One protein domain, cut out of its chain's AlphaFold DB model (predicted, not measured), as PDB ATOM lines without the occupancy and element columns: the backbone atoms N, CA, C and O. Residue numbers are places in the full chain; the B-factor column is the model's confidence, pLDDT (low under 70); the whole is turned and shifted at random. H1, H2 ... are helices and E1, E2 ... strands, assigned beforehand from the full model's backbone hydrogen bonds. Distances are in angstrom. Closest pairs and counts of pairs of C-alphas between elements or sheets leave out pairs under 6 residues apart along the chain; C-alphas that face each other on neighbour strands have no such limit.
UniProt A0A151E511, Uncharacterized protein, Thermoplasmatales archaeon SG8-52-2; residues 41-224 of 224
ATOM      1  N   LYS A  41     223.436 133.150  61.125       48.19
ATOM      2  CA  LYS A  41     222.294 133.407  62.006       48.19
ATOM      3  C   LYS A  41     221.613 132.072  62.302       48.19
ATOM      4  O   LYS A  41     221.021 131.478  61.404       48.19
ATOM      5  N   VAL A  42     221.704 131.616  63.545       54.00
ATOM      6  CA  VAL A  42     221.069 130.376  63.997       54.00
ATOM      7  C   VAL A  42     219.817 130.751  64.785       54.00
ATOM      8  O   VAL A  42     219.888 131.459  65.790       54.00
ATOM      9  N   THR A  43     218.655 130.322  64.297       58.69
ATOM     10  CA  THR A  43     217.392 130.474  65.024       58.69
ATOM     11  C   THR A  43     217.181 129.224  65.854       58.69
ATOM     12  O   THR A  43     217.016 128.139  65.304       58.69
ATOM     13  N   VAL A  44     217.174 129.382  67.168       65.06
ATOM     14  CA  VAL A  44     216.993 128.273  68.098       65.06
ATOM     15  C   VAL A  44     215.611 128.369  68.729       65.06
ATOM     16  O   VAL A  44     215.148 129.458  69.061       65.06
ATOM     17  N   ASP A  45     214.959 127.223  68.909       74.31
ATOM     18  CA  ASP A  45     213.692 127.159  69.625       74.31
ATOM     19  C   ASP A  45     213.860 127.580  71.093       74.31
ATOM     20  O   ASP A  45     214.620 126.977  71.859       74.31
ATOM     21  N   LYS A  46     213.102 128.603  71.491       76.62
ATOM     22  CA  LYS A  46     213.136 129.158  72.843       76.62
ATOM     23  C   LYS A  46     212.726 128.129  73.895       76.62
ATOM     24  O   LYS A  46     213.341 128.083  74.953       76.62
ATOM     25  N   ALA A  47     211.736 127.282  73.611       79.81
ATOM     26  CA  ALA A  47     211.268 126.302  74.591       79.81
ATOM     27  C   ALA A  47     212.347 125.253  74.913       79.81
ATOM     28  O   ALA A  47     212.540 124.905  76.080       79.81
ATOM     29  N   GLY A  48     213.090 124.788  73.902       79.38
ATOM     30  CA  GLY A  48     214.244 123.906  74.097       79.38
ATOM     31  C   GLY A  48     215.352 124.541  74.943       79.38
ATOM     32  O   GLY A  48     215.934 123.882  75.806       79.38
ATOM     33  N   VAL A  49     215.605 125.834  74.744       79.75
ATOM     34  CA  VAL A  49     216.610 126.587  75.506       79.75
ATOM     35  C   VAL A  49     216.161 126.815  76.943       79.75
ATOM     36  O   VAL A  49     216.924 126.538  77.865       79.75
ATOM     37  N   ASP A  50     214.918 127.246  77.150       82.44
ATOM     38  CA  ASP A  50     214.341 127.444  78.480       82.44
ATOM     39  C   ASP A  50     214.380 126.132  79.280       82.44
ATOM     40  O   ASP A  50     214.744 126.125  80.455       82.44
ATOM     41  N   LEU A  51     214.075 124.994  78.642       86.56
ATOM     42  CA  LEU A  51     214.193 123.678  79.267       86.56
ATOM     43  C   LEU A  51     215.636 123.363  79.677       86.56
ATOM     44  O   LEU A  51     215.865 122.929  80.806       86.56
ATOM     45  N   PHE A  52     216.604 123.590  78.784       87.25
ATOM     46  CA  PHE A  52     218.019 123.415  79.102       87.25
ATOM     47  C   PHE A  52     218.416 124.256  80.314       87.25
ATOM     48  O   PHE A  52     218.965 123.724  81.277       87.25
ATOM     49  N   ILE A  53     218.061 125.538  80.318       83.75
ATOM     50  CA  ILE A  53     218.405 126.475  81.387       83.75
ATOM     51  C   ILE A  53     217.757 126.084  82.713       83.75
ATOM     52  O   ILE A  53     218.435 126.059  83.739       83.75
ATOM     53  N   ASN A  54     216.486 125.693  82.698       88.69
ATOM     54  CA  ASN A  54     215.803 125.193  83.887       88.69
ATOM     55  C   ASN A  54     216.495 123.944  84.455       88.69
ATOM     56  O   ASN A  54     216.621 123.810  85.672       88.69
ATOM     57  N   ASN A  55     217.007 123.056  83.598       91.56
ATOM     58  CA  ASN A  55     217.779 121.894  84.039       91.56
ATOM     59  C   ASN A  55     219.128 122.297  84.656       91.56
ATOM     60  O   ASN A  55     219.532 121.717  85.667       91.56
ATOM     61  N   VAL A  56     219.804 123.308  84.094       89.75
ATOM     62  CA  VAL A  56     221.033 123.890  84.664       89.75
ATOM     63  C   VAL A  56     220.770 124.470  86.054       89.75
ATOM     64  O   VAL A  56     221.473 124.127  87.002       89.75
ATOM     65  N   GLN A  57     219.742 125.307  86.194       88.44
ATOM     66  CA  GLN A  57     219.365 125.951  87.456       88.44
ATOM     67  C   GLN A  57     218.866 124.949  88.501       88.44
ATOM     68  O   GLN A  57     219.150 125.095  89.691       88.44
ATOM     69  N   GLY A  58     218.153 123.908  88.064       91.50
ATOM     70  CA  GLY A  58     217.739 122.805  88.923       91.50
ATOM     71  C   GLY A  58     218.939 122.036  89.469       91.50
ATOM     72  O   GLY A  58     218.993 121.745  90.663       91.50
ATOM     73  N   PHE A  59     219.938 121.760  88.624       93.50
ATOM     74  CA  PHE A  59     221.171 121.123  89.080       93.50
ATOM     75  C   PHE A  59     221.989 122.038  89.996       93.50
ATOM     76  O   PHE A  59     222.482 121.573  91.020       93.50
ATOM     77  N   GLN A  60     222.079 123.335  89.683       89.75
ATOM     78  CA  GLN A  60     222.695 124.317  90.573       89.75
ATOM     79  C   GLN A  60     222.025 124.281  91.949       89.75
ATOM     80  O   GLN A  60     222.705 124.011  92.929       89.75
ATOM     81  N   SER A  61     220.703 124.463  92.024       91.00
ATOM     82  CA  SER A  61     219.955 124.429  93.291       91.00
ATOM     83  C   SER A  61     220.235 123.148  94.083       91.00
ATOM     84  O   SER A  61     220.529 123.203  95.275       91.00
ATOM     85  N   TRP A  62     220.245 121.994  93.406       94.06
ATOM     86  CA  TRP A  62     220.591 120.724  94.039       94.06
ATOM     87  C   TRP A  62     222.025 120.707  94.590       94.06
ATOM     88  O   TRP A  62     222.234 120.248  95.711       94.06
ATOM     89  N   LEU A  63     223.016 121.226  93.857       90.94
ATOM     90  CA  LEU A  63     224.402 121.324  94.336       90.94
ATOM     91  C   LEU A  63     224.511 122.213  95.579       90.94
ATOM     92  O   LEU A  63     225.238 121.872  96.511       90.94
ATOM     93  N   GLU A  64     223.779 123.328  95.615       88.88
ATOM     94  CA  GLU A  64     223.781 124.261  96.746       88.88
ATOM     95  C   GLU A  64     223.175 123.643  98.016       88.88
ATOM     96  O   GLU A  64     223.682 123.880  99.121       88.88
ATOM     97  N   GLU A  65     222.128 122.827  97.858       90.12
ATOM     98  CA  GLU A  65     221.436 122.122  98.940       90.12
ATOM     99  C   GLU A  65     222.207 120.881  99.413       90.12
ATOM    100  O   GLU A  65     222.554 120.757 100.595       90.12
ATOM    101  N   ALA A  66     222.500 119.964  98.487       89.62
ATOM    102  CA  ALA A  66     223.126 118.678  98.773       89.62
ATOM    103  C   ALA A  66     224.601 118.839  99.145       89.62
ATOM    104  O   ALA A  66     225.071 118.187 100.079       89.62
ATOM    105  N   ARG A  67     225.317 119.750  98.465       86.69
ATOM    106  CA  ARG A  67     226.764 119.982  98.609       86.69
ATOM    107  C   ARG A  67     227.550 118.665  98.677       86.69
ATOM    108  O   ARG A  67     228.152 118.347  99.705       86.69
ATOM    109  N   PRO A  68     227.554 117.881  97.593       84.56
ATOM    110  CA  PRO A  68     228.008 116.491  97.633       84.56
ATOM    111  C   PRO A  68     229.528 116.334  97.833       84.56
ATOM    112  O   PRO A  68     230.040 115.238  98.007       84.56
ATOM    113  N   PHE A  69     230.302 117.421  97.817       82.69
ATOM    114  CA  PHE A  69     231.763 117.342  97.862       82.69
ATOM    115  C   PHE A  69     232.357 117.393  99.290       82.69
ATOM    116  O   PHE A  69     233.575 117.345  99.434       82.69
ATOM    117  N   ARG A  70     231.538 117.434 100.354       73.50
ATOM    118  CA  ARG A  70     231.945 117.727 101.752       73.50
ATOM    119  C   ARG A  70     233.049 116.837 102.356       73.50
ATOM    120  O   ARG A  70     233.831 117.346 103.155       73.50
ATOM    121  N   ASP A  71     233.146 115.559 101.974       69.00
ATOM    122  CA  ASP A  71     233.931 114.551 102.720       69.00
ATOM    123  C   ASP A  71     235.077 113.894 101.932       69.00
ATOM    124  O   ASP A  71     235.481 112.762 102.213       69.00
ATOM    125  N   LEU A  72     235.634 114.581 100.928       65.19
ATOM    126  CA  LEU A  72     236.748 114.068 100.104       65.19
ATOM    127  C   LEU A  72     236.428 112.752  99.365       65.19
ATOM    128  O   LEU A  72     237.327 112.084  98.847       65.19
ATOM    129  N   LYS A  73     235.159 112.346  99.343       72.56
ATOM    130  CA  LYS A  73     234.648 111.169  98.653       72.56
ATOM    131  C   LYS A  73     233.202 111.433  98.284       72.56
ATOM    132  O   LYS A  73     232.382 111.648  99.164       72.56
ATOM    133  N   LEU A  74     232.908 111.342  96.994       79.62
ATOM    134  CA  LEU A  74     231.535 111.219  96.528       79.62
ATOM    135  C   LEU A  74     231.077 109.779  96.749       79.62
ATOM    136  O   LEU A  74     231.725 108.835  96.276       79.62
ATOM    137  N   THR A  75     229.972 109.619  97.464       86.75
ATOM    138  CA  THR A  75     229.243 108.355  97.563       86.75
ATOM    139  C   THR A  75     228.742 107.927  96.182       86.75
ATOM    140  O   THR A  75     228.633 108.736  95.259       86.75
ATOM    141  N   GLN A  76     228.439 106.637  96.011       86.75
ATOM    142  CA  GLN A  76     227.866 106.172  94.746       86.75
ATOM    143  C   GLN A  76     226.511 106.840  94.472       86.75
ATOM    144  O   GLN A  76     226.252 107.223  93.341       86.75
ATOM    145  N   GLU A  77     225.705 107.067  95.513       90.81
ATOM    146  CA  GLU A  77     224.426 107.776  95.418       90.81
ATOM    147  C   GLU A  77     224.599 109.212  94.902       90.81
ATOM    148  O   GLU A  77     223.893 109.625  93.987       90.81
ATOM    149  N   GLU A  78     225.585 109.958  95.408       89.19
ATOM    150  CA  GLU A  78     225.885 111.308  94.914       89.19
ATOM    151  C   GLU A  78     226.403 111.297  93.475       89.19
ATOM    152  O   GLU A  78     226.030 112.161  92.683       89.19
ATOM    153  N   LYS A  79     227.239 110.316  93.107       87.62
ATOM    154  CA  LYS A  79     227.693 110.151  91.719       87.62
ATOM    155  C   LYS A  79     226.530 109.853  90.783       87.62
ATOM    156  O   LYS A  79     226.468 110.437  89.704       87.62
ATOM    157  N   ASP A  80     225.610 108.988  91.197       91.06
ATOM    158  CA  ASP A  80     224.426 108.626  90.422       91.06
ATOM    159  C   ASP A  80     223.467 109.820  90.297       91.06
ATOM    160  O   ASP A  80     222.941 110.073  89.212       91.06
ATOM    161  N   ALA A  81     223.301 110.612  91.362       92.50
ATOM    162  CA  ALA A  81     222.528 111.852  91.334       92.50
ATOM    163  C   ALA A  81     223.149 112.882  90.375       92.50
ATOM    164  O   ALA A  81     222.458 113.395  89.490       92.50
ATOM    165  N   ILE A  82     224.463 113.125  90.475       90.56
ATOM    166  CA  ILE A  82     225.189 114.003  89.546       90.56
ATOM    167  C   ILE A  82     225.048 113.482  88.114       90.56
ATOM    168  O   ILE A  82     224.734 114.260  87.216       90.56
ATOM    169  N   LYS A  83     225.212 112.173  87.886       90.69
ATOM    170  CA  LYS A  83     225.015 111.552  86.569       90.69
ATOM    171  C   LYS A  83     223.609 111.811  86.037       90.69
ATOM    172  O   LYS A  83     223.464 112.153  84.869       90.69
ATOM    173  N   GLY A  84     222.586 111.679  86.879       93.00
ATOM    174  CA  GLY A  84     221.199 111.972  86.529       93.00
ATOM    175  C   GLY A  84     221.012 113.415  86.063       93.00
ATOM    176  O   GLY A  84     220.468 113.646  84.985       93.00
ATOM    177  N   HIS A  85     221.526 114.385  86.821       93.06
ATOM    178  CA  HIS A  85     221.457 115.797  86.442       93.06
ATOM    179  C   HIS A  85     222.247 116.111  85.166       93.06
ATOM    180  O   HIS A  85     221.725 116.777  84.272       93.06
ATOM    181  N   VAL A  86     223.471 115.591  85.042       90.19
ATOM    182  CA  VAL A  86     224.309 115.753  83.845       90.19
ATOM    183  C   VAL A  86     223.624 115.155  82.619       90.19
ATOM    184  O   VAL A  86     223.571 115.806  81.580       90.19
ATOM    185  N   ASN A  87     223.039 113.960  82.734       92.31
ATOM    186  CA  ASN A  87     222.272 113.338  81.656       92.31
ATOM    187  C   ASN A  87     221.100 114.224  81.231       92.31
ATOM    188  O   ASN A  87     220.931 114.471  80.041       92.31
ATOM    189  N   THR A  88     220.318 114.737  82.182       92.81
ATOM    190  CA  THR A  88     219.189 115.633  81.900       92.81
ATOM    191  C   THR A  88     219.639 116.895  81.162       92.81
ATOM    192  O   THR A  88     219.054 117.255  80.139       92.81
ATOM    193  N   ILE A  89     220.722 117.526  81.622       90.06
ATOM    194  CA  ILE A  89     221.315 118.704  80.982       90.06
ATOM    195  C   ILE A  89     221.768 118.372  79.559       90.06
ATOM    196  O   ILE A  89     221.361 119.057  78.621       90.06
ATOM    197  N   VAL A  90     222.546 117.301  79.378       88.94
ATOM    198  CA  VAL A  90     223.056 116.875  78.066       88.94
ATOM    199  C   VAL A  90     221.917 116.518  77.113       88.94
ATOM    200  O   VAL A  90     221.973 116.895  75.952       88.94
ATOM    201  N   VAL A  91     220.850 115.865  77.577       90.94
ATOM    202  CA  VAL A  91     219.667 115.562  76.749       90.94
ATOM    203  C   VAL A  91     218.967 116.843  76.293       90.94
ATOM    204  O   VAL A  91     218.639 116.973  75.110       90.94
ATOM    205  N   SER A  92     218.766 117.810  77.193       89.31
ATOM    206  CA  SER A  92     218.164 119.094  76.814       89.31
ATOM    207  C   SER A  92     219.058 119.904  75.871       89.31
ATOM    208  O   SER A  92     218.568 120.455  74.889       89.31
ATOM    209  N   LEU A  93     220.376 119.887  76.085       86.06
ATOM    210  CA  LEU A  93     221.347 120.511  75.191       86.06
ATOM    211  C   LEU A  93     221.373 119.825  73.820       86.06
ATOM    212  O   LEU A  93     221.354 120.499  72.799       86.06
ATOM    213  N   ASN A  94     221.346 118.494  73.774       86.69
ATOM    214  CA  ASN A  94     221.305 117.730  72.529       86.69
ATOM    215  C   ASN A  94     220.039 118.005  71.728       86.69
ATOM    216  O   ASN A  94     220.104 118.042  70.506       86.69
ATOM    217  N   SER A  95     218.914 118.246  72.402       85.25
ATOM    218  CA  SER A  95     217.675 118.657  71.734       85.25
ATOM    219  C   SER A  95     217.871 119.987  70.996       85.25
ATOM    220  O   SER A  95     217.468 120.116  69.842       85.25
ATOM    221  N   VAL A  96     218.569 120.944  71.621       82.62
ATOM    222  CA  VAL A  96     218.948 122.220  70.996       82.62
ATOM    223  C   VAL A  96     219.961 122.013  69.863       82.62
ATOM    224  O   VAL A  96     219.772 122.546  68.773       82.62
ATOM    225  N   LEU A  97     221.011 121.217  70.075       80.81
ATOM    226  CA  LEU A  97     222.054 120.958  69.074       80.81
ATOM    227  C   LEU A  97     221.490 120.289  67.814       80.81
ATOM    228  O   LEU A  97     221.706 120.776  66.705       80.81
ATOM    229  N   GLN A  98     220.709 119.223  67.982       83.56
ATOM    230  CA  GLN A  98     220.126 118.461  66.877       83.56
ATOM    231  C   GLN A  98     219.119 119.285  66.075       83.56
ATOM    232  O   GLN A  98     219.109 119.198  64.847       83.56
ATOM    233  N   ALA A  99     218.315 120.125  66.740       78.44
ATOM    234  CA  ALA A  99     217.406 121.050  66.062       78.44
ATOM    235  C   ALA A  99     218.142 122.030  65.129       78.44
ATOM    236  O   ALA A  99     217.552 122.528  64.174       78.44
ATOM    237  N   ASN A 100     219.434 122.262  65.374       71.94
ATOM    238  CA  ASN A 100     220.288 123.155  64.597       71.94
ATOM    239  C   ASN A 100     221.322 122.409  63.732       71.94
ATOM    240  O   ASN A 100     222.239 123.028  63.200       71.94
ATOM    241  N   GLY A 101     221.173 121.089  63.564       76.44
ATOM    242  CA  GLY A 101     222.031 120.283  62.691       76.44
ATOM    243  C   GLY A 101     223.422 119.975  63.250       76.44
ATOM    244  O   GLY A 101     224.301 119.590  62.482       76.44
ATOM    245  N   TYR A 102     223.631 120.132  64.560       79.25
ATOM    246  CA  TYR A 102     224.878 119.767  65.233       79.25
ATOM    247  C   TYR A 102     224.829 118.343  65.794       79.25
ATOM    248  O   TYR A 102     223.765 117.823  66.150       79.25
ATOM    249  N   ASP A 103     226.007 117.732  65.917       79.62
ATOM    250  CA  ASP A 103     226.157 116.409  66.515       79.62
ATOM    251  C   ASP A 103     225.828 116.430  68.019       79.62
ATOM    252  O   ASP A 103     226.193 117.375  68.729       79.62
ATOM    253  N   PRO A 104     225.154 115.389  68.540       83.56
ATOM    254  CA  PRO A 104     224.859 115.290  69.959       83.56
ATOM    255  C   PRO A 104     226.117 114.982  70.779       83.56
ATOM    256  O   PRO A 104     227.018 114.255  70.363       83.56
ATOM    257  N   ILE A 105     226.117 115.464  72.013       83.31
ATOM    258  CA  ILE A 105     227.118 115.180  73.032       83.31
ATOM    259  C   ILE A 105     226.765 113.867  73.732       83.31
ATOM    260  O   ILE A 105     225.631 113.662  74.172       83.31
ATOM    261  N   SER A 106     227.747 112.981  73.884       84.69
ATOM    262  CA  SER A 106     227.588 111.770  74.692       84.69
ATOM    263  C   SER A 106     227.648 112.113  76.180       84.69
ATOM    264  O   SER A 106     228.662 112.614  76.674       84.69
ATOM    265  N   SER A 107     226.575 111.818  76.913       82.56
ATOM    266  CA  SER A 107     226.553 112.012  78.364       82.56
ATOM    267  C   SER A 107     227.473 111.032  79.094       82.56
ATOM    268  O   SER A 107     228.059 111.392  80.113       82.56
ATOM    269  N   ASP A 108     227.677 109.832  78.539       84.38
ATOM    270  CA  ASP A 108     228.629 108.853  79.068       84.38
ATOM    271  C   ASP A 108     230.068 109.359  78.968       84.38
ATOM    272  O   ASP A 108     230.831 109.199  79.917       84.38
ATOM    273  N   TRP A 109     230.426 110.032  77.869       84.31
ATOM    274  CA  TRP A 109     231.741 110.667  77.743       84.31
ATOM    275  C   TRP A 109     231.941 111.746  78.811       84.31
ATOM    276  O   TRP A 109     232.958 111.747  79.499       84.31
ATOM    277  N   LEU A 110     230.958 112.633  79.007       84.44
ATOM    278  CA  LEU A 110     231.067 113.706  80.000       84.44
ATOM    279  C   LEU A 110     231.120 113.150  81.430       84.44
ATOM    280  O   LEU A 110     231.843 113.673  82.275       84.44
ATOM    281  N   TYR A 111     230.387 112.069  81.702       84.12
ATOM    282  CA  TYR A 111     230.440 111.368  82.983       84.12
ATOM    283  C   TYR A 111     231.797 110.691  83.219       84.12
ATOM    284  O   TYR A 111     232.369 110.816  84.305       84.12
ATOM    285  N   GLN A 112     232.340 110.019  82.201       83.38
ATOM    286  CA  GLN A 112     233.685 109.444  82.246       83.38
ATOM    287  C   GLN A 112     234.740 110.514  82.492       83.38
ATOM    288  O   GLN A 112     235.657 110.319  83.293       83.38
ATOM    289  N   GLU A 113     234.580 111.668  81.851       82.88
ATOM    290  CA  GLU A 113     235.438 112.811  82.087       82.88
ATOM    291  C   GLU A 113     235.280 113.314  83.525       82.88
ATOM    292  O   GLU A 113     236.268 113.539  84.200       82.88
ATOM    293  N   LEU A 114     234.074 113.401  84.082       82.25
ATOM    294  CA  LEU A 114     233.895 113.838  85.469       82.25
ATOM    295  C   LEU A 114     234.517 112.889  86.508       82.25
ATOM    296  O   LEU A 114     235.059 113.382  87.499       82.25
ATOM    297  N   PHE A 115     234.441 111.565  86.327       78.56
ATOM    298  CA  PHE A 115     234.710 110.620  87.427       78.56
ATOM    299  C   PHE A 115     235.605 109.419  87.118       78.56
ATOM    300  O   PHE A 115     236.092 108.799  88.065       78.56
ATOM    301  N   GLU A 116     235.795 109.046  85.853       70.88
ATOM    302  CA  GLU A 116     236.389 107.745  85.500       70.88
ATOM    303  C   GLU A 116     237.788 107.836  84.879       70.88
ATOM    304  O   GLU A 116     238.476 106.819  84.790       70.88
ATOM    305  N   THR A 117     238.256 109.021  84.481       55.50
ATOM    306  CA  THR A 117     239.573 109.171  83.841       55.50
ATOM    307  C   THR A 117     240.665 109.665  84.801       55.50
ATOM    308  O   THR A 117     240.415 110.478  85.681       55.50
ATOM    309  N   GLU A 118     241.881 109.139  84.583       57.09
ATOM    310  CA  GLU A 118     243.251 109.406  85.095       57.09
ATOM    311  C   GLU A 118     243.504 109.950  86.531       57.09
ATOM    312  O   GLU A 118     242.780 110.790  87.048       57.09
ATOM    313  N   PRO A 119     244.632 109.597  87.173       56.28
ATOM    314  CA  PRO A 119     245.197 110.397  88.270       56.28
ATOM    315  C   PRO A 119     245.615 111.816  87.797       56.28
ATOM    316  O   PRO A 119     245.813 112.042  86.609       56.28
ATOM    317  N   ASP A 120     245.752 112.785  88.714       62.38
ATOM    318  CA  ASP A 120     246.304 114.149  88.495       62.38
ATOM    319  C   ASP A 120     245.419 115.247  87.857       62.38
ATOM    320  O   ASP A 120     245.921 116.334  87.529       62.38
ATOM    321  N   ARG A 121     244.102 115.041  87.716       68.31
ATOM    322  CA  ARG A 121     243.163 116.157  87.463       68.31
ATOM    323  C   ARG A 121     241.916 116.051  88.318       68.31
ATOM    324  O   ARG A 121     241.368 114.962  88.478       68.31
ATOM    325  N   SER A 122     241.469 117.200  88.808       76.50
ATOM    326  CA  SER A 122     240.344 117.322  89.724       76.50
ATOM    327  C   SER A 122     239.030 117.287  88.977       76.50
ATOM    328  O   SER A 122     238.899 118.005  87.986       76.50
ATOM    329  N   THR A 123     238.042 116.556  89.481       84.00
ATOM    330  CA  THR A 123     236.655 116.793  89.071       84.00
ATOM    331  C   THR A 123     236.304 118.231  89.429       84.00
ATOM    332  O   THR A 123     236.564 118.667  90.553       84.00
ATOM    333  N   ILE A 124     235.731 118.966  88.483       86.81
ATOM    334  CA  ILE A 124     235.169 120.292  88.701       86.81
ATOM    335  C   ILE A 124     233.720 120.316  88.224       86.81
ATOM    336  O   ILE A 124     233.393 119.896  87.112       86.81
ATOM    337  N   VAL A 125     232.869 120.847  89.091       89.25
ATOM    338  CA  VAL A 125     231.493 121.213  88.785       89.25
ATOM    339  C   VAL A 125     231.339 122.666  89.208       89.25
ATOM    340  O   VAL A 125     231.383 122.973  90.398       89.25
ATOM    341  N   SER A 126     231.213 123.571  88.243       89.69
ATOM    342  CA  SER A 126     230.984 124.995  88.492       89.69
ATOM    343  C   SER A 126     229.762 125.459  87.724       89.69
ATOM    344  O   SER A 126     229.681 125.245  86.519       89.69
ATOM    345  N   MET A 127     228.809 126.081  88.405       90.94
ATOM    346  CA  MET A 127     227.548 126.519  87.811       90.94
ATOM    347  C   MET A 127     227.066 127.787  88.502       90.94
ATOM    348  O   MET A 127     227.187 127.899  89.718       90.94
ATOM    349  N   GLY A 128     226.514 128.734  87.755       87.75
ATOM    350  CA  GLY A 128     225.862 129.901  88.345       87.75
ATOM    351  C   GLY A 128     225.846 131.108  87.432       87.75
ATOM    352  O   GLY A 128     226.285 131.038  86.289       87.75
ATOM    353  N   VAL A 129     225.371 132.229  87.958       86.56
ATOM    354  CA  VAL A 129     225.324 133.507  87.249       86.56
ATOM    355  C   VAL A 129     226.578 134.304  87.573       86.56
ATOM    356  O   VAL A 129     226.812 134.653  88.733       86.56
ATOM    357  N   GLY A 130     227.386 134.592  86.556       84.38
ATOM    358  CA  GLY A 130     228.638 135.316  86.702       84.38
ATOM    359  C   GLY A 130     229.243 135.777  85.383       84.38
ATOM    360  O   GLY A 130     228.570 135.908  84.365       84.38
ATOM    361  N   TYR A 131     230.544 136.037  85.431       83.50
ATOM    362  CA  TYR A 131     231.341 136.456  84.287       83.50
ATOM    363  C   TYR A 131     232.473 135.466  84.076       83.50
ATOM    364  O   TYR A 131     233.164 135.100  85.031       83.50
ATOM    365  N   ALA A 132     232.674 135.051  82.833       83.56
ATOM    366  CA  ALA A 132     233.804 134.232  82.453       83.56
ATOM    367  C   ALA A 132     234.794 135.064  81.642       83.56
ATOM    368  O   ALA A 132     234.411 135.896  80.826       83.56
ATOM    369  N   TYR A 133     236.078 134.829  81.870       82.25
ATOM    370  CA  TYR A 133     237.145 135.381  81.055       82.25
ATOM    371  C   TYR A 133     238.066 134.248  80.616       82.25
ATOM    372  O   TYR A 133     238.636 133.546  81.456       82.25
ATOM    373  N   VAL A 134     238.211 134.084  79.302       81.88
ATOM    374  CA  VAL A 134     239.135 133.138  78.671       81.88
ATOM    375  C   VAL A 134     239.991 133.926  77.673       81.88
ATOM    376  O   VAL A 134     239.493 134.365  76.643       81.88
ATOM    377  N   PRO A 135     241.285 134.161  77.950       72.31
ATOM    378  CA  PRO A 135     242.144 134.951  77.086       72.31
ATOM    379  C   PRO A 135     242.192 134.371  75.681       72.31
ATOM    380  O   PRO A 135     242.462 133.178  75.506       72.31
ATOM    381  N   PHE A 136     242.020 135.251  74.695       66.75
ATOM    382  CA  PHE A 136     242.076 134.933  73.268       66.75
ATOM    383  C   PHE A 136     240.950 134.003  72.779       66.75
ATOM    384  O   PHE A 136     241.059 133.489  71.671       66.75
ATOM    385  N   TYR A 137     239.915 133.781  73.600       64.62
ATOM    386  CA  TYR A 137     238.701 133.012  73.310       64.62
ATOM    387  C   TYR A 137     237.507 133.802  73.849       64.62
ATOM    388  O   TYR A 137     236.931 133.475  74.887       64.62
ATOM    389  N   ASP A 138     237.180 134.894  73.166       52.91
ATOM    390  CA  ASP A 138     235.956 135.618  73.474       52.91
ATOM    391  C   ASP A 138     234.781 134.833  72.854       52.91
ATOM    392  O   ASP A 138     234.847 134.467  71.681       52.91
ATOM    393  N   TYR A 139     233.709 134.599  73.624       54.72
ATOM    394  CA  TYR A 139     232.398 134.125  73.141       54.72
ATOM    395  C   TYR A 139     232.215 132.633  72.787       54.72
ATOM    396  O   TYR A 139     231.307 132.307  72.024       54.72
ATOM    397  N   GLU A 140     232.991 131.696  73.346       61.47
ATOM    398  CA  GLU A 140     232.876 130.276  72.959       61.47
ATOM    399  C   GLU A 140     232.383 129.328  74.063       61.47
ATOM    400  O   GLU A 140     232.966 129.212  75.139       61.47
ATOM    401  N   THR A 141     231.335 128.566  73.737       73.44
ATOM    402  CA  THR A 141     231.000 127.299  74.402       73.44
ATOM    403  C   THR A 141     231.934 126.210  73.877       73.44
ATOM    404  O   THR A 141     232.152 126.102  72.673       73.44
ATOM    405  N   PHE A 142     232.492 125.393  74.765       77.31
ATOM    406  CA  PHE A 142     233.545 124.442  74.435       77.31
ATOM    407  C   PHE A 142     233.241 123.026  74.930       77.31
ATOM    408  O   PHE A 142     232.784 122.824  76.056       77.31
ATOM    409  N   LEU A 143     233.582 122.038  74.101       79.75
ATOM    410  CA  LEU A 143     233.546 120.615  74.419       79.75
ATOM    411  C   LEU A 143     234.886 119.969  74.039       79.75
ATOM    412  O   LEU A 143     235.295 120.034  72.882       79.75
ATOM    413  N   GLY A 144     235.555 119.315  74.988       79.25
ATOM    414  CA  GLY A 144     236.813 118.598  74.744       79.25
ATOM    415  C   GLY A 144     237.922 119.017  75.703       79.25
ATOM    416  O   GLY A 144     237.647 119.267  76.870       79.25
ATOM    417  N   ILE A 145     239.174 119.108  75.232       78.75
ATOM    418  CA  ILE A 145     240.348 119.506  76.037       78.75
ATOM    419  C   ILE A 145     240.773 120.957  75.749       78.75
ATOM    420  O   ILE A 145     241.140 121.294  74.626       78.75
ATOM    421  N   MET A 146     240.823 121.792  76.787       77.50
ATOM    422  CA  MET A 146     241.277 123.183  76.754       77.50
ATOM    423  C   MET A 146     242.488 123.382  77.681       77.50
ATOM    424  O   MET A 146     242.416 123.155  78.881       77.50
ATOM    425  N   ILE A 147     243.619 123.862  77.157       79.38
ATOM    426  CA  ILE A 147     244.862 124.111  77.936       79.38
ATOM    427  C   ILE A 147     244.955 125.588  78.379       79.38
ATOM    428  O   ILE A 147     246.020 126.110  78.695       79.38
ATOM    429  N   ARG A 148     243.838 126.316  78.330       79.00
ATOM    430  CA  ARG A 148     243.799 127.756  78.591       79.00
ATOM    431  C   ARG A 148     243.251 128.048  79.980       79.00
ATOM    432  O   ARG A 148     242.408 127.303  80.480       79.00
ATOM    433  N   PRO A 149     243.706 129.148  80.599       82.38
ATOM    434  CA  PRO A 149     243.142 129.580  81.854       82.38
ATOM    435  C   PRO A 149     241.736 130.160  81.682       82.38
ATOM    436  O   PRO A 149     241.526 131.027  80.841       82.38
ATOM    437  N   ILE A 150     240.806 129.691  82.515       85.56
ATOM    438  CA  ILE A 150     239.435 130.197  82.625       85.56
ATOM    439  C   ILE A 150     239.315 130.862  83.992       85.56
ATOM    440  O   ILE A 150     239.635 130.249  85.016       85.56
ATOM    441  N   TRP A 151     238.859 132.110  84.014       86.25
ATOM    442  CA  TRP A 151     238.488 132.810  85.237       86.25
ATOM    443  C   TRP A 151     236.980 132.963  85.278       86.25
ATOM    444  O   TRP A 151     236.406 133.592  84.399       86.25
ATOM    445  N   LEU A 152     236.361 132.409  86.311       87.25
ATOM    446  CA  LEU A 152     234.938 132.540  86.579       87.25
ATOM    447  C   LEU A 152     234.764 133.436  87.795       87.25
ATOM    448  O   LEU A 152     235.290 133.127  88.863       87.25
ATOM    449  N   PHE A 153     234.046 134.538  87.635       87.56
ATOM    450  CA  PHE A 153     233.713 135.469  88.702       87.56
ATOM    451  C   PHE A 153     232.212 135.423  88.969       87.56
ATOM    452  O   PHE A 153     231.423 135.896  88.153       87.56
ATOM    453  N   TYR A 154     231.827 134.879  90.120       88.75
ATOM    454  CA  TYR A 154     230.442 134.879  90.580       88.75
ATOM    455  C   TYR A 154     230.222 136.095  91.488       88.75
ATOM    456  O   TYR A 154     230.795 136.134  92.581       88.75
ATOM    457  N   PRO A 155     229.454 137.118  91.061       85.50
ATOM    458  CA  PRO A 155     229.187 138.290  91.876       85.50
ATOM    459  C   PRO A 155     228.232 137.956  93.040       85.50
ATOM    460  O   PRO A 155     227.599 136.900  93.057       85.50
ATOM    461  N   PRO A 156     228.113 138.842  94.041       83.12
ATOM    462  CA  PRO A 156     227.223 138.625  95.177       83.12
ATOM    463  C   PRO A 156     225.743 138.535  94.783       83.12
ATOM    464  O   PRO A 156     225.297 139.209  93.856       83.12
ATOM    465  N   ILE A 157     224.959 137.818  95.599       79.62
ATOM    466  CA  ILE A 157     223.503 137.631  95.427       79.62
ATOM    467  C   ILE A 157     222.744 138.956  95.290       79.62
ATOM    468  O   ILE A 157     221.839 139.076  94.469       79.62
ATOM    469  N   PHE A 158     223.143 139.995  96.027       77.31
ATOM    470  CA  PHE A 158     222.495 141.311  95.945       77.31
ATOM    471  C   PHE A 158     222.765 142.069  94.630       77.31
ATOM    472  O   PHE A 158     222.093 143.061  94.365       77.31
ATOM    473  N   LEU A 159     223.723 141.620  93.811       75.25
ATOM    474  CA  LEU A 159     223.945 142.102  92.441       75.25
ATOM    475  C   LEU A 159     223.289 141.187  91.391       75.25
ATOM    476  O   LEU A 159     223.591 141.309  90.208       75.25
ATOM    477  N   GLY A 160     222.400 140.282  91.814       69.81
ATOM    478  CA  GLY A 160     221.665 139.387  90.921       69.81
ATOM    479  C   GLY A 160     222.473 138.193  90.416       69.81
ATOM    480  O   GLY A 160     222.069 137.587  89.431       69.81
ATOM    481  N   GLY A 161     223.597 137.857  91.058       75.00
ATOM    482  CA  GLY A 161     224.394 136.689  90.680       75.00
ATOM    483  C   GLY A 161     224.700 135.751  91.834       75.00
ATOM    484  O   GLY A 161     224.097 135.816  92.899       75.00
ATOM    485  N   GLY A 162     225.632 134.842  91.603       83.56
ATOM    486  CA  GLY A 162     225.995 133.818  92.567       83.56
ATOM    487  C   GLY A 162     226.180 132.491  91.866       83.56
ATOM    488  O   GLY A 162     225.560 132.214  90.836       83.56
ATOM    489  N   GLY A 163     227.069 131.681  92.416       87.94
ATOM    490  CA  GLY A 163     227.327 130.375  91.854       87.94
ATOM    491  C   GLY A 163     227.801 129.385  92.882       87.94
ATOM    492  O   GLY A 163     228.100 129.704  94.033       87.94
ATOM    493  N   TYR A 164     227.879 128.164  92.405       90.38
ATOM    494  CA  TYR A 164     228.433 127.028  93.086       90.38
ATOM    495  C   TYR A 164     229.697 126.599  92.345       90.38
ATOM    496  O   TYR A 164     229.700 126.475  91.119       90.38
ATOM    497  N   THR A 165     230.771 126.332  93.081       89.81
ATOM    498  CA  THR A 165     231.940 125.629  92.554       89.81
ATOM    499  C   THR A 165     232.332 124.529  93.525       89.81
ATOM    500  O   THR A 165     232.790 124.802  94.633       89.81
ATOM    501  N   GLY A 166     232.194 123.289  93.071       86.88
ATOM    502  CA  GLY A 166     232.717 122.095  93.714       86.88
ATOM    503  C   GLY A 166     233.941 121.586  92.962       86.88
ATOM    504  O   GLY A 166     233.921 121.476  91.733       86.88
ATOM    505  N   ASN A 167     235.009 121.256  93.683       83.62
ATOM    506  CA  ASN A 167     236.129 120.509  93.138       83.62
ATOM    507  C   ASN A 167     236.628 119.422  94.094       83.62
ATOM    508  O   ASN A 167     236.488 119.510  95.315       83.62
ATOM    509  N   PHE A 168     237.233 118.392  93.510       75.81
ATOM    510  CA  PHE A 168     237.904 117.331  94.247       75.81
ATOM    511  C   PHE A 168     239.219 116.976  93.558       75.81
ATOM    512  O   PHE A 168     239.203 116.494  92.427       75.81
ATOM    513  N   ASN A 169     240.351 117.224  94.222       70.25
ATOM    514  CA  ASN A 169     241.691 117.050  93.669       70.25
ATOM    515  C   ASN A 169     242.557 116.111  94.515       70.25
ATOM    516  O   ASN A 169     242.647 116.251  95.736       70.25
ATOM    517  N   ILE A 170     243.296 115.236  93.838       66.12
ATOM    518  CA  ILE A 170     244.421 114.504  94.413       66.12
ATOM    519  C   ILE A 170     245.666 114.953  93.644       66.12
ATOM    520  O   ILE A 170     245.905 114.505  92.526       66.12
ATOM    521  N   ASN A 171     246.455 115.848  94.237       60.62
ATOM    522  CA  ASN A 171     247.754 116.235  93.699       60.62
ATOM    523  C   ASN A 171     248.806 115.241  94.178       60.62
ATOM    524  O   ASN A 171     248.997 115.080  95.385       60.62
ATOM    525  N   PHE A 172     249.529 114.612  93.253       59.53
ATOM    526  CA  PHE A 172     250.624 113.711  93.606       59.53
ATOM    527  C   PHE A 172     251.895 114.467  94.049       59.53
ATOM    528  O   PHE A 172     252.623 113.993  94.922       59.53
ATOM    529  N   LEU A 173     252.154 115.669  93.506       61.03
ATOM    530  CA  LEU A 173     253.372 116.457  93.758       61.03
ATOM    531  C   LEU A 173     253.100 117.981  93.810       61.03
ATOM    532  O   LEU A 173     252.863 118.583  92.763       61.03
ATOM    533  N   PRO A 174     253.202 118.634  94.988       53.84
ATOM    534  CA  PRO A 174     253.329 118.026  96.314       53.84
ATOM    535  C   PRO A 174     252.073 117.213  96.657       53.84
ATOM    536  O   PRO A 174     250.969 117.638  96.330       53.84
ATOM    537  N   GLY A 175     252.250 116.074  97.334       60.09
ATOM    538  CA  GLY A 175     251.160 115.196  97.767       60.09
ATOM    539  C   GLY A 175     250.126 115.948  98.605       60.09
ATOM    540  O   GLY A 175     250.367 116.199  99.787       60.09
ATOM    541  N   ARG A 176     249.006 116.356  98.003       59.56
ATOM    542  CA  ARG A 176     247.955 117.151  98.652       59.56
ATOM    543  C   ARG A 176     246.590 116.718  98.148       59.56
ATOM    544  O   ARG A 176     246.373 116.624  96.945       59.56
ATOM    545  N   VAL A 177     245.670 116.497  99.078       64.19
ATOM    546  CA  VAL A 177     244.247 116.376  98.761       64.19
ATOM    547  C   VAL A 177     243.659 117.773  98.884       64.19
ATOM    548  O   VAL A 177     243.768 118.387  99.946       64.19
ATOM    549  N   GLU A 178     243.097 118.291  97.797       65.62
ATOM    550  CA  GLU A 178     242.433 119.592  97.799       65.62
ATOM    551  C   GLU A 178     240.949 119.385  97.549       65.62
ATOM    552  O   GLU A 178     240.532 118.645  96.658       65.62
ATOM    553  N   PHE A 179     240.160 120.053  98.371       74.06
ATOM    554  CA  PHE A 179     238.722 120.100  98.261       74.06
ATOM    555  C   PHE A 179     238.300 121.554  98.367       74.06
ATOM    556  O   PHE A 179     238.794 122.300  99.218       74.06
ATOM    557  N   GLY A 180     237.387 121.938  97.493       75.62
ATOM    558  CA  GLY A 180     236.746 123.230  97.528       75.62
ATOM    559  C   GLY A 180     235.285 123.059  97.182       75.62
ATOM    560  O   GLY A 180     234.947 122.664  96.074       75.62
ATOM    561  N   ASP A 181     234.437 123.380  98.145       84.88
ATOM    562  CA  ASP A 181     233.023 123.649  97.944       84.88
ATOM    563  C   ASP A 181     232.815 125.116  98.299       84.88
ATOM    564  O   ASP A 181     233.041 125.541  99.440       84.88
ATOM    565  N   ARG A 182     232.493 125.913  97.284       85.81
ATOM    566  CA  ARG A 182     232.232 127.338  97.428       85.81
ATOM    567  C   ARG A 182     230.867 127.666  96.863       85.81
ATOM    568  O   ARG A 182     230.552 127.330  95.726       85.81
ATOM    569  N   LEU A 183     230.106 128.384  97.677       88.19
ATOM    570  CA  LEU A 183     228.793 128.901  97.347       88.19
ATOM    571  C   LEU A 183     228.798 130.425  97.452       88.19
ATOM    572  O   LEU A 183     229.300 130.984  98.430       88.19
ATOM    573  N   GLY A 184     228.159 131.081  96.491       86.69
ATOM    574  CA  GLY A 184     227.927 132.515  96.487       86.69
ATOM    575  C   GLY A 184     229.020 133.276  95.747       86.69
ATOM    576  O   GLY A 184     229.218 133.073  94.552       86.69
ATOM    577  N   PHE A 185     229.654 134.219  96.444       89.56
ATOM    578  CA  PHE A 185     230.636 135.132  95.864       89.56
ATOM    579  C   PHE A 185     232.043 134.541  95.915       89.56
ATOM    580  O   PHE A 185     232.630 134.425  96.994       89.56
ATOM    581  N   HIS A 186     232.612 134.234  94.752       89.19
ATOM    582  CA  HIS A 186     233.992 133.767  94.642       89.19
ATOM    583  C   HIS A 186     234.518 133.855  93.211       89.19
ATOM    584  O   HIS A 186     233.777 134.052  92.247       89.19
ATOM    585  N   ILE A 187     235.835 133.681  93.092       86.75
ATOM    586  CA  ILE A 187     236.517 133.477  91.818       86.75
ATOM    587  C   ILE A 187     236.958 132.017  91.742       86.75
ATOM    588  O   ILE A 187     237.673 131.537  92.624       86.75
ATOM    589  N   ALA A 188     236.563 131.319  90.681       85.56
ATOM    590  CA  ALA A 188     237.113 130.017  90.334       85.56
ATOM    591  C   ALA A 188     238.088 130.180  89.165       85.56
ATOM    592  O   ALA A 188     237.780 130.832  88.169       85.56
ATOM    593  N   ARG A 189     239.283 129.595  89.287       84.81
ATOM    594  CA  ARG A 189     240.291 129.618  88.228       84.81
ATOM    595  C   ARG A 189     240.683 128.203  87.843       84.81
ATOM    596  O   ARG A 189     241.134 127.432  88.691       84.81
ATOM    597  N   THR A 190     240.594 127.897  86.557       82.50
ATOM    598  CA  THR A 190     241.122 126.660  85.969       82.50
ATOM    599  C   THR A 190     242.204 126.990  84.949       82.50
ATOM    600  O   THR A 190     242.271 128.118  84.474       82.50
ATOM    601  N   THR A 191     243.125 126.062  84.680       78.12
ATOM    602  CA  THR A 191     244.271 126.282  83.759       78.12
ATOM    603  C   THR A 191     244.400 125.235  82.665       78.12
ATOM    604  O   THR A 191     244.798 125.545  81.551       78.12
ATOM    605  N   VAL A 192     244.061 123.995  82.988       79.88
ATOM    606  CA  VAL A 192     243.874 122.906  82.038       79.88
ATOM    607  C   VAL A 192     242.506 122.357  82.358       79.88
ATOM    608  O   VAL A 192     242.264 122.061  83.526       79.88
ATOM    609  N   PHE A 193     241.639 122.271  81.363       83.50
ATOM    610  CA  PHE A 193     240.268 121.814  81.459       83.50
ATOM    611  C   PHE A 193     240.012 120.723  80.415       83.50
ATOM    612  O   PHE A 193     240.556 120.765  79.315       83.50
ATOM    613  N   SER A 194     239.209 119.731  80.761       84.69
ATOM    614  CA  SER A 194     238.706 118.730  79.831       84.69
ATOM    615  C   SER A 194     237.263 118.422  80.196       84.69
ATOM    616  O   SER A 194     237.001 118.064  81.341       84.69
ATOM    617  N   GLY A 195     236.326 118.639  79.280       86.75
ATOM    618  CA  GLY A 195     234.897 118.511  79.544       86.75
ATOM    619  C   GLY A 195     234.051 119.505  78.757       86.75
ATOM    620  O   GLY A 195     234.391 119.872  77.632       86.75
ATOM    621  N   LEU A 196     232.945 119.922  79.365       87.12
ATOM    622  CA  LEU A 196     231.953 120.846  78.829       87.12
ATOM    623  C   LEU A 196     232.014 122.202  79.550       87.12
ATOM    624  O   LEU A 196     231.850 122.280  80.768       87.12
ATOM    625  N   TYR A 197     232.200 123.274  78.791       87.56
ATOM    626  CA  TYR A 197     232.111 124.657  79.252       87.56
ATOM    627  C   TYR A 197     231.056 125.393  78.430       87.56
ATOM    628  O   TYR A 197     231.138 125.386  77.209       87.56
ATOM    629  N   ILE A 198     230.088 126.035  79.081       84.38
ATOM    630  CA  ILE A 198     229.014 126.795  78.434       84.38
ATOM    631  C   ILE A 198     228.892 128.156  79.118       84.38
ATOM    632  O   ILE A 198     228.767 128.220  80.341       84.38
ATOM    633  N   ASN A 199     228.858 129.226  78.327       80.75
ATOM    634  CA  ASN A 199     228.410 130.552  78.749       80.75
ATOM    635  C   ASN A 199     227.096 130.865  78.014       80.75
ATOM    636  O   ASN A 199     227.080 130.832  76.790       80.75
ATOM    637  N   VAL A 200     225.991 131.048  78.746       71.94
ATOM    638  CA  VAL A 200     224.627 131.183  78.186       71.94
ATOM    639  C   VAL A 200     224.162 132.634  78.048       71.94
ATOM    640  O   VAL A 200     223.404 132.938  77.124       71.94
ATOM    641  N   GLY A 201     224.682 133.554  78.874       60.91
ATOM    642  CA  GLY A 201     224.920 134.902  78.329       60.91
ATOM    643  C   GLY A 201     225.887 134.747  77.151       60.91
ATOM    644  O   GLY A 201     226.465 133.700  77.023       60.91
ATOM    645  N   GLU A 202     226.116 135.659  76.237       56.91
ATOM    646  CA  GLU A 202     226.951 135.427  75.037       56.91
ATOM    647  C   GLU A 202     226.386 134.445  73.987       56.91
ATOM    648  O   GLU A 202     226.522 134.738  72.803       56.91
ATOM    649  N   LEU A 203     225.636 133.383  74.330       55.25
ATOM    650  CA  LEU A 203     224.820 132.614  73.362       55.25
ATOM    651  C   LEU A 203     223.604 133.420  72.849       55.25
ATOM    652  O   LEU A 203     222.609 132.839  72.436       55.25
ATOM    653  N   GLY A 204     223.607 134.755  72.918       44.44
ATOM    654  CA  GLY A 204     222.517 135.629  72.462       44.44
ATOM    655  C   GLY A 204     221.193 135.512  73.231       44.44
ATOM    656  O   GLY A 204     220.294 136.316  72.997       44.44
ATOM    657  N   TYR A 205     221.092 134.605  74.208       51.22
ATOM    658  CA  TYR A 205     220.025 134.574  75.224       51.22
ATOM    659  C   TYR A 205     220.236 135.606  76.341       51.22
ATOM    660  O   TYR A 205     219.544 135.591  77.364       51.22
ATOM    661  N   ASP A 206     221.173 136.533  76.123       40.62
ATOM    662  CA  ASP A 206     221.597 137.611  77.018       40.62
ATOM    663  C   ASP A 206     220.451 138.421  77.620       40.62
ATOM    664  O   ASP A 206     220.602 139.015  78.687       40.62
ATOM    665  N   ARG A 207     219.292 138.460  76.954       42.84
ATOM    666  CA  ARG A 207     218.138 139.232  77.422       42.84
ATOM    667  C   ARG A 207     217.278 138.515  78.453       42.84
ATOM    668  O   ARG A 207     216.540 139.195  79.160       42.84
ATOM    669  N   ILE A 208     217.375 137.190  78.563       43.91
ATOM    670  CA  ILE A 208     216.528 136.404  79.471       43.91
ATOM    671  C   ILE A 208     217.341 135.827  80.645       43.91
ATOM    672  O   ILE A 208     216.823 135.772  81.759       43.91
ATOM    673  N   PHE A 209     218.622 135.472  80.452       50.41
ATOM    674  CA  PHE A 209     219.363 134.629  81.415       50.41
ATOM    675  C   PHE A 209     220.787 135.103  81.755       50.41
ATOM    676  O   PHE A 209     221.670 134.286  82.018       50.41
ATOM    677  N   GLY A 210     220.999 136.425  81.741       54.62
ATOM    678  CA  GLY A 210     222.288 137.113  81.884       54.62
ATOM    679  C   GLY A 210     223.370 136.366  82.673       54.62
ATOM    680  O   GLY A 210     223.266 136.202  83.883       54.62
ATOM    681  N   GLY A 211     224.430 135.955  81.972       69.19
ATOM    682  CA  GLY A 211     225.674 135.475  82.581       69.19
ATOM    683  C   GLY A 211     225.627 134.080  83.208       69.19
ATOM    684  O   GLY A 211     226.499 133.764  84.013       69.19
ATOM    685  N   MET A 212     224.638 133.233  82.897       81.62
ATOM    686  CA  MET A 212     224.672 131.851  83.383       81.62
ATOM    687  C   MET A 212     225.844 131.082  82.753       81.62
ATOM    688  O   MET A 212     225.915 130.923  81.539       81.62
ATOM    689  N   ILE A 213     226.743 130.578  83.594       87.44
ATOM    690  CA  ILE A 213     227.948 129.849  83.212       87.44
ATOM    691  C   ILE A 213     227.911 128.453  83.824       87.44
ATOM    692  O   ILE A 213     227.619 128.286  85.010       87.44
ATOM    693  N   MET A 214     228.278 127.461  83.022       88.56
ATOM    694  CA  MET A 214     228.461 126.075  83.426       88.56
ATOM    695  C   MET A 214     229.848 125.582  83.010       88.56
ATOM    696  O   MET A 214     230.283 125.777  81.881       88.56
ATOM    697  N   LEU A 215     230.521 124.884  83.916       89.62
ATOM    698  CA  LEU A 215     231.785 124.201  83.688       89.62
ATOM    699  C   LEU A 215     231.716 122.820  84.349       89.62
ATOM    700  O   LEU A 215     231.691 122.715  85.576       89.62
ATOM    701  N   LEU A 216     231.686 121.768  83.535       89.62
ATOM    702  CA  LEU A 216     231.628 120.371  83.960       89.62
ATOM    703  C   LEU A 216     232.797 119.606  83.358       89.62
ATOM    704  O   LEU A 216     232.937 119.546  82.141       89.62
ATOM    705  N   GLY A 217     233.613 118.974  84.190       87.50
ATOM    706  CA  GLY A 217     234.640 118.063  83.705       87.50
ATOM    707  C   GLY A 217     235.804 117.979  84.664       87.50
ATOM    708  O   GLY A 217     235.627 117.907  85.879       87.50
ATOM    709  N   ARG A 218     237.011 118.014  84.115       84.44
ATOM    710  CA  ARG A 218     238.251 117.942  84.874       84.44
ATOM    711  C   ARG A 218     239.039 119.200  84.705       84.44
ATOM    712  O   ARG A 218     239.206 119.667  83.584       84.44
ATOM    713  N   ALA A 219     239.607 119.703  85.788       77.81
ATOM    714  CA  ALA A 219     240.535 120.803  85.691       77.81
ATOM    715  C   ALA A 219     241.677 120.739  86.693       77.81
ATOM    716  O   ALA A 219     241.573 120.142  87.759       77.81
ATOM    717  N   ARG A 220     242.766 121.438  86.364       72.75
ATOM    718  CA  ARG A 220     243.696 121.946  87.376       72.75
ATOM    719  C   ARG A 220     243.147 123.261  87.902       72.75
ATOM    720  O   ARG A 220     243.240 124.289  87.221       72.75
ATOM    721  N   VAL A 221     242.526 123.185  89.074       62.78
ATOM    722  CA  VAL A 221     241.827 124.297  89.718       62.78
ATOM    723  C   VAL A 221     242.720 124.918  90.785       62.78
ATOM    724  O   VAL A 221     243.315 124.206  91.584       62.78
ATOM    725  N   VAL A 222     242.768 126.245  90.833       57.69
ATOM    726  CA  VAL A 222     243.278 126.992  91.987       57.69
ATOM    727  C   VAL A 222     242.137 127.879  92.464       57.69
ATOM    728  O   VAL A 222     241.760 128.820  91.768       57.69
ATOM    729  N   MET A 223     241.553 127.563  93.620       56.50
ATOM    730  CA  MET A 223     240.587 128.451  94.271       56.50
ATOM    731  C   MET A 223     241.331 129.340  95.268       56.50
ATOM    732  O   MET A 223     241.959 128.818  96.187       56.50
ATOM    733  N   ASN A 224     241.249 130.661  95.091       49.28
ATOM    734  CA  ASN A 224     241.760 131.655  96.043       49.28
ATOM    735  C   ASN A 224     240.602 132.283  96.796       49.28
ATOM    736  O   ASN A 224     239.643 132.733  96.135       49.28
TER     737      ASN A 224
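What this domain is: This is residues 41 to 224 of the 224 residues of an uncharacterized protein of Thermoplasmatales archaeon SG8-52-2 (UniProt A0A151E511). A twisted sheet of eight strands folds back on itself where E7 and E8 bend, and three helices lie along one side of it. H1 and H3 pack on one face of the sheet, and H2 packs on both of these helices but not on the sheet, while E2, E4 and the first residues of E7 are folded over to the side away from the helices. The printed part has 184 residues with three named helices followed by eight named strands; its class is mixed, helices and strands, and the branched sheet is antiparallel in each neighbour pair. The whole is compact, with a radius of gyration of the C-alphas of 15.6 A, and spans 49 by 35 by 34 A.

How they stand to each other: H1, residues 46 to 66, and H2, residues 76 to 99, form a helical hairpin. Residues 85 to 96 of H2 alone touch H1, at a shallow tilt of 14 degrees, opposite ways; the closest C-alphas, of Phe 52 and Ser 92, are 4.9 A apart. H3, residues 107 to 115, forms a helical hairpin with H2 at a steep tilt of 39 degrees, touching its residues 83 to 91 alone; the closest C-alphas, of Asn 87 and Ser 107, are 5.6 A apart. H1 and H3 are apart. In H1, H2 and H3 every O i to N i+4 pair is within hydrogen-bond range. E1, residues 122 to 129, has E5, residues 162 to 172, on one side, with N 125 and O 166 at 2.9 A, and E8, residues 212 to 223, on the other, with N 126 and O 215 at 2.8 A. E6, residues 175 to 184, forms a hairpin with E5, with N 167 and O 180 at 2.8 A. E7, residues 186 to 199, forms a hairpin with E8, with N 196 and O 216 at 2.8 A. On the other side of E7 are E3, residues 142 to 146, with N 195 and O 144 at 2.8 A, and E4, residues 150 to 154, with N 152 and O 188 at 2.8 A. E2, residues 131 to 133, pairs with E4, with N 133 and O 151 at 2.8 A. H1 and H3 are on the same face, at heights over the sheet of 9.8 A and 8.6 A.

Where its parts are: H1 begins at C-alpha 46, (213.136, 129.158, 72.843), and is 29.7 A long; H2 is 34.0 A. E5 is 31.8 A and E6 29.0 A. E7 bends by 132 degrees at residue 194 and E8 by 119 degrees at residue 220; E8 ends at C-alpha 223, (240.587, 128.451, 94.271).

The domain as a whole: The C-alphas farthest apart, of Thr 43 and Gly 175, are 49.5 A apart. The printed part has no cut, and the link from E7 to E8 is long. The mean pLDDT of the printed part is 78.3; residues under 70 include 170 to 178 and 201 to 211.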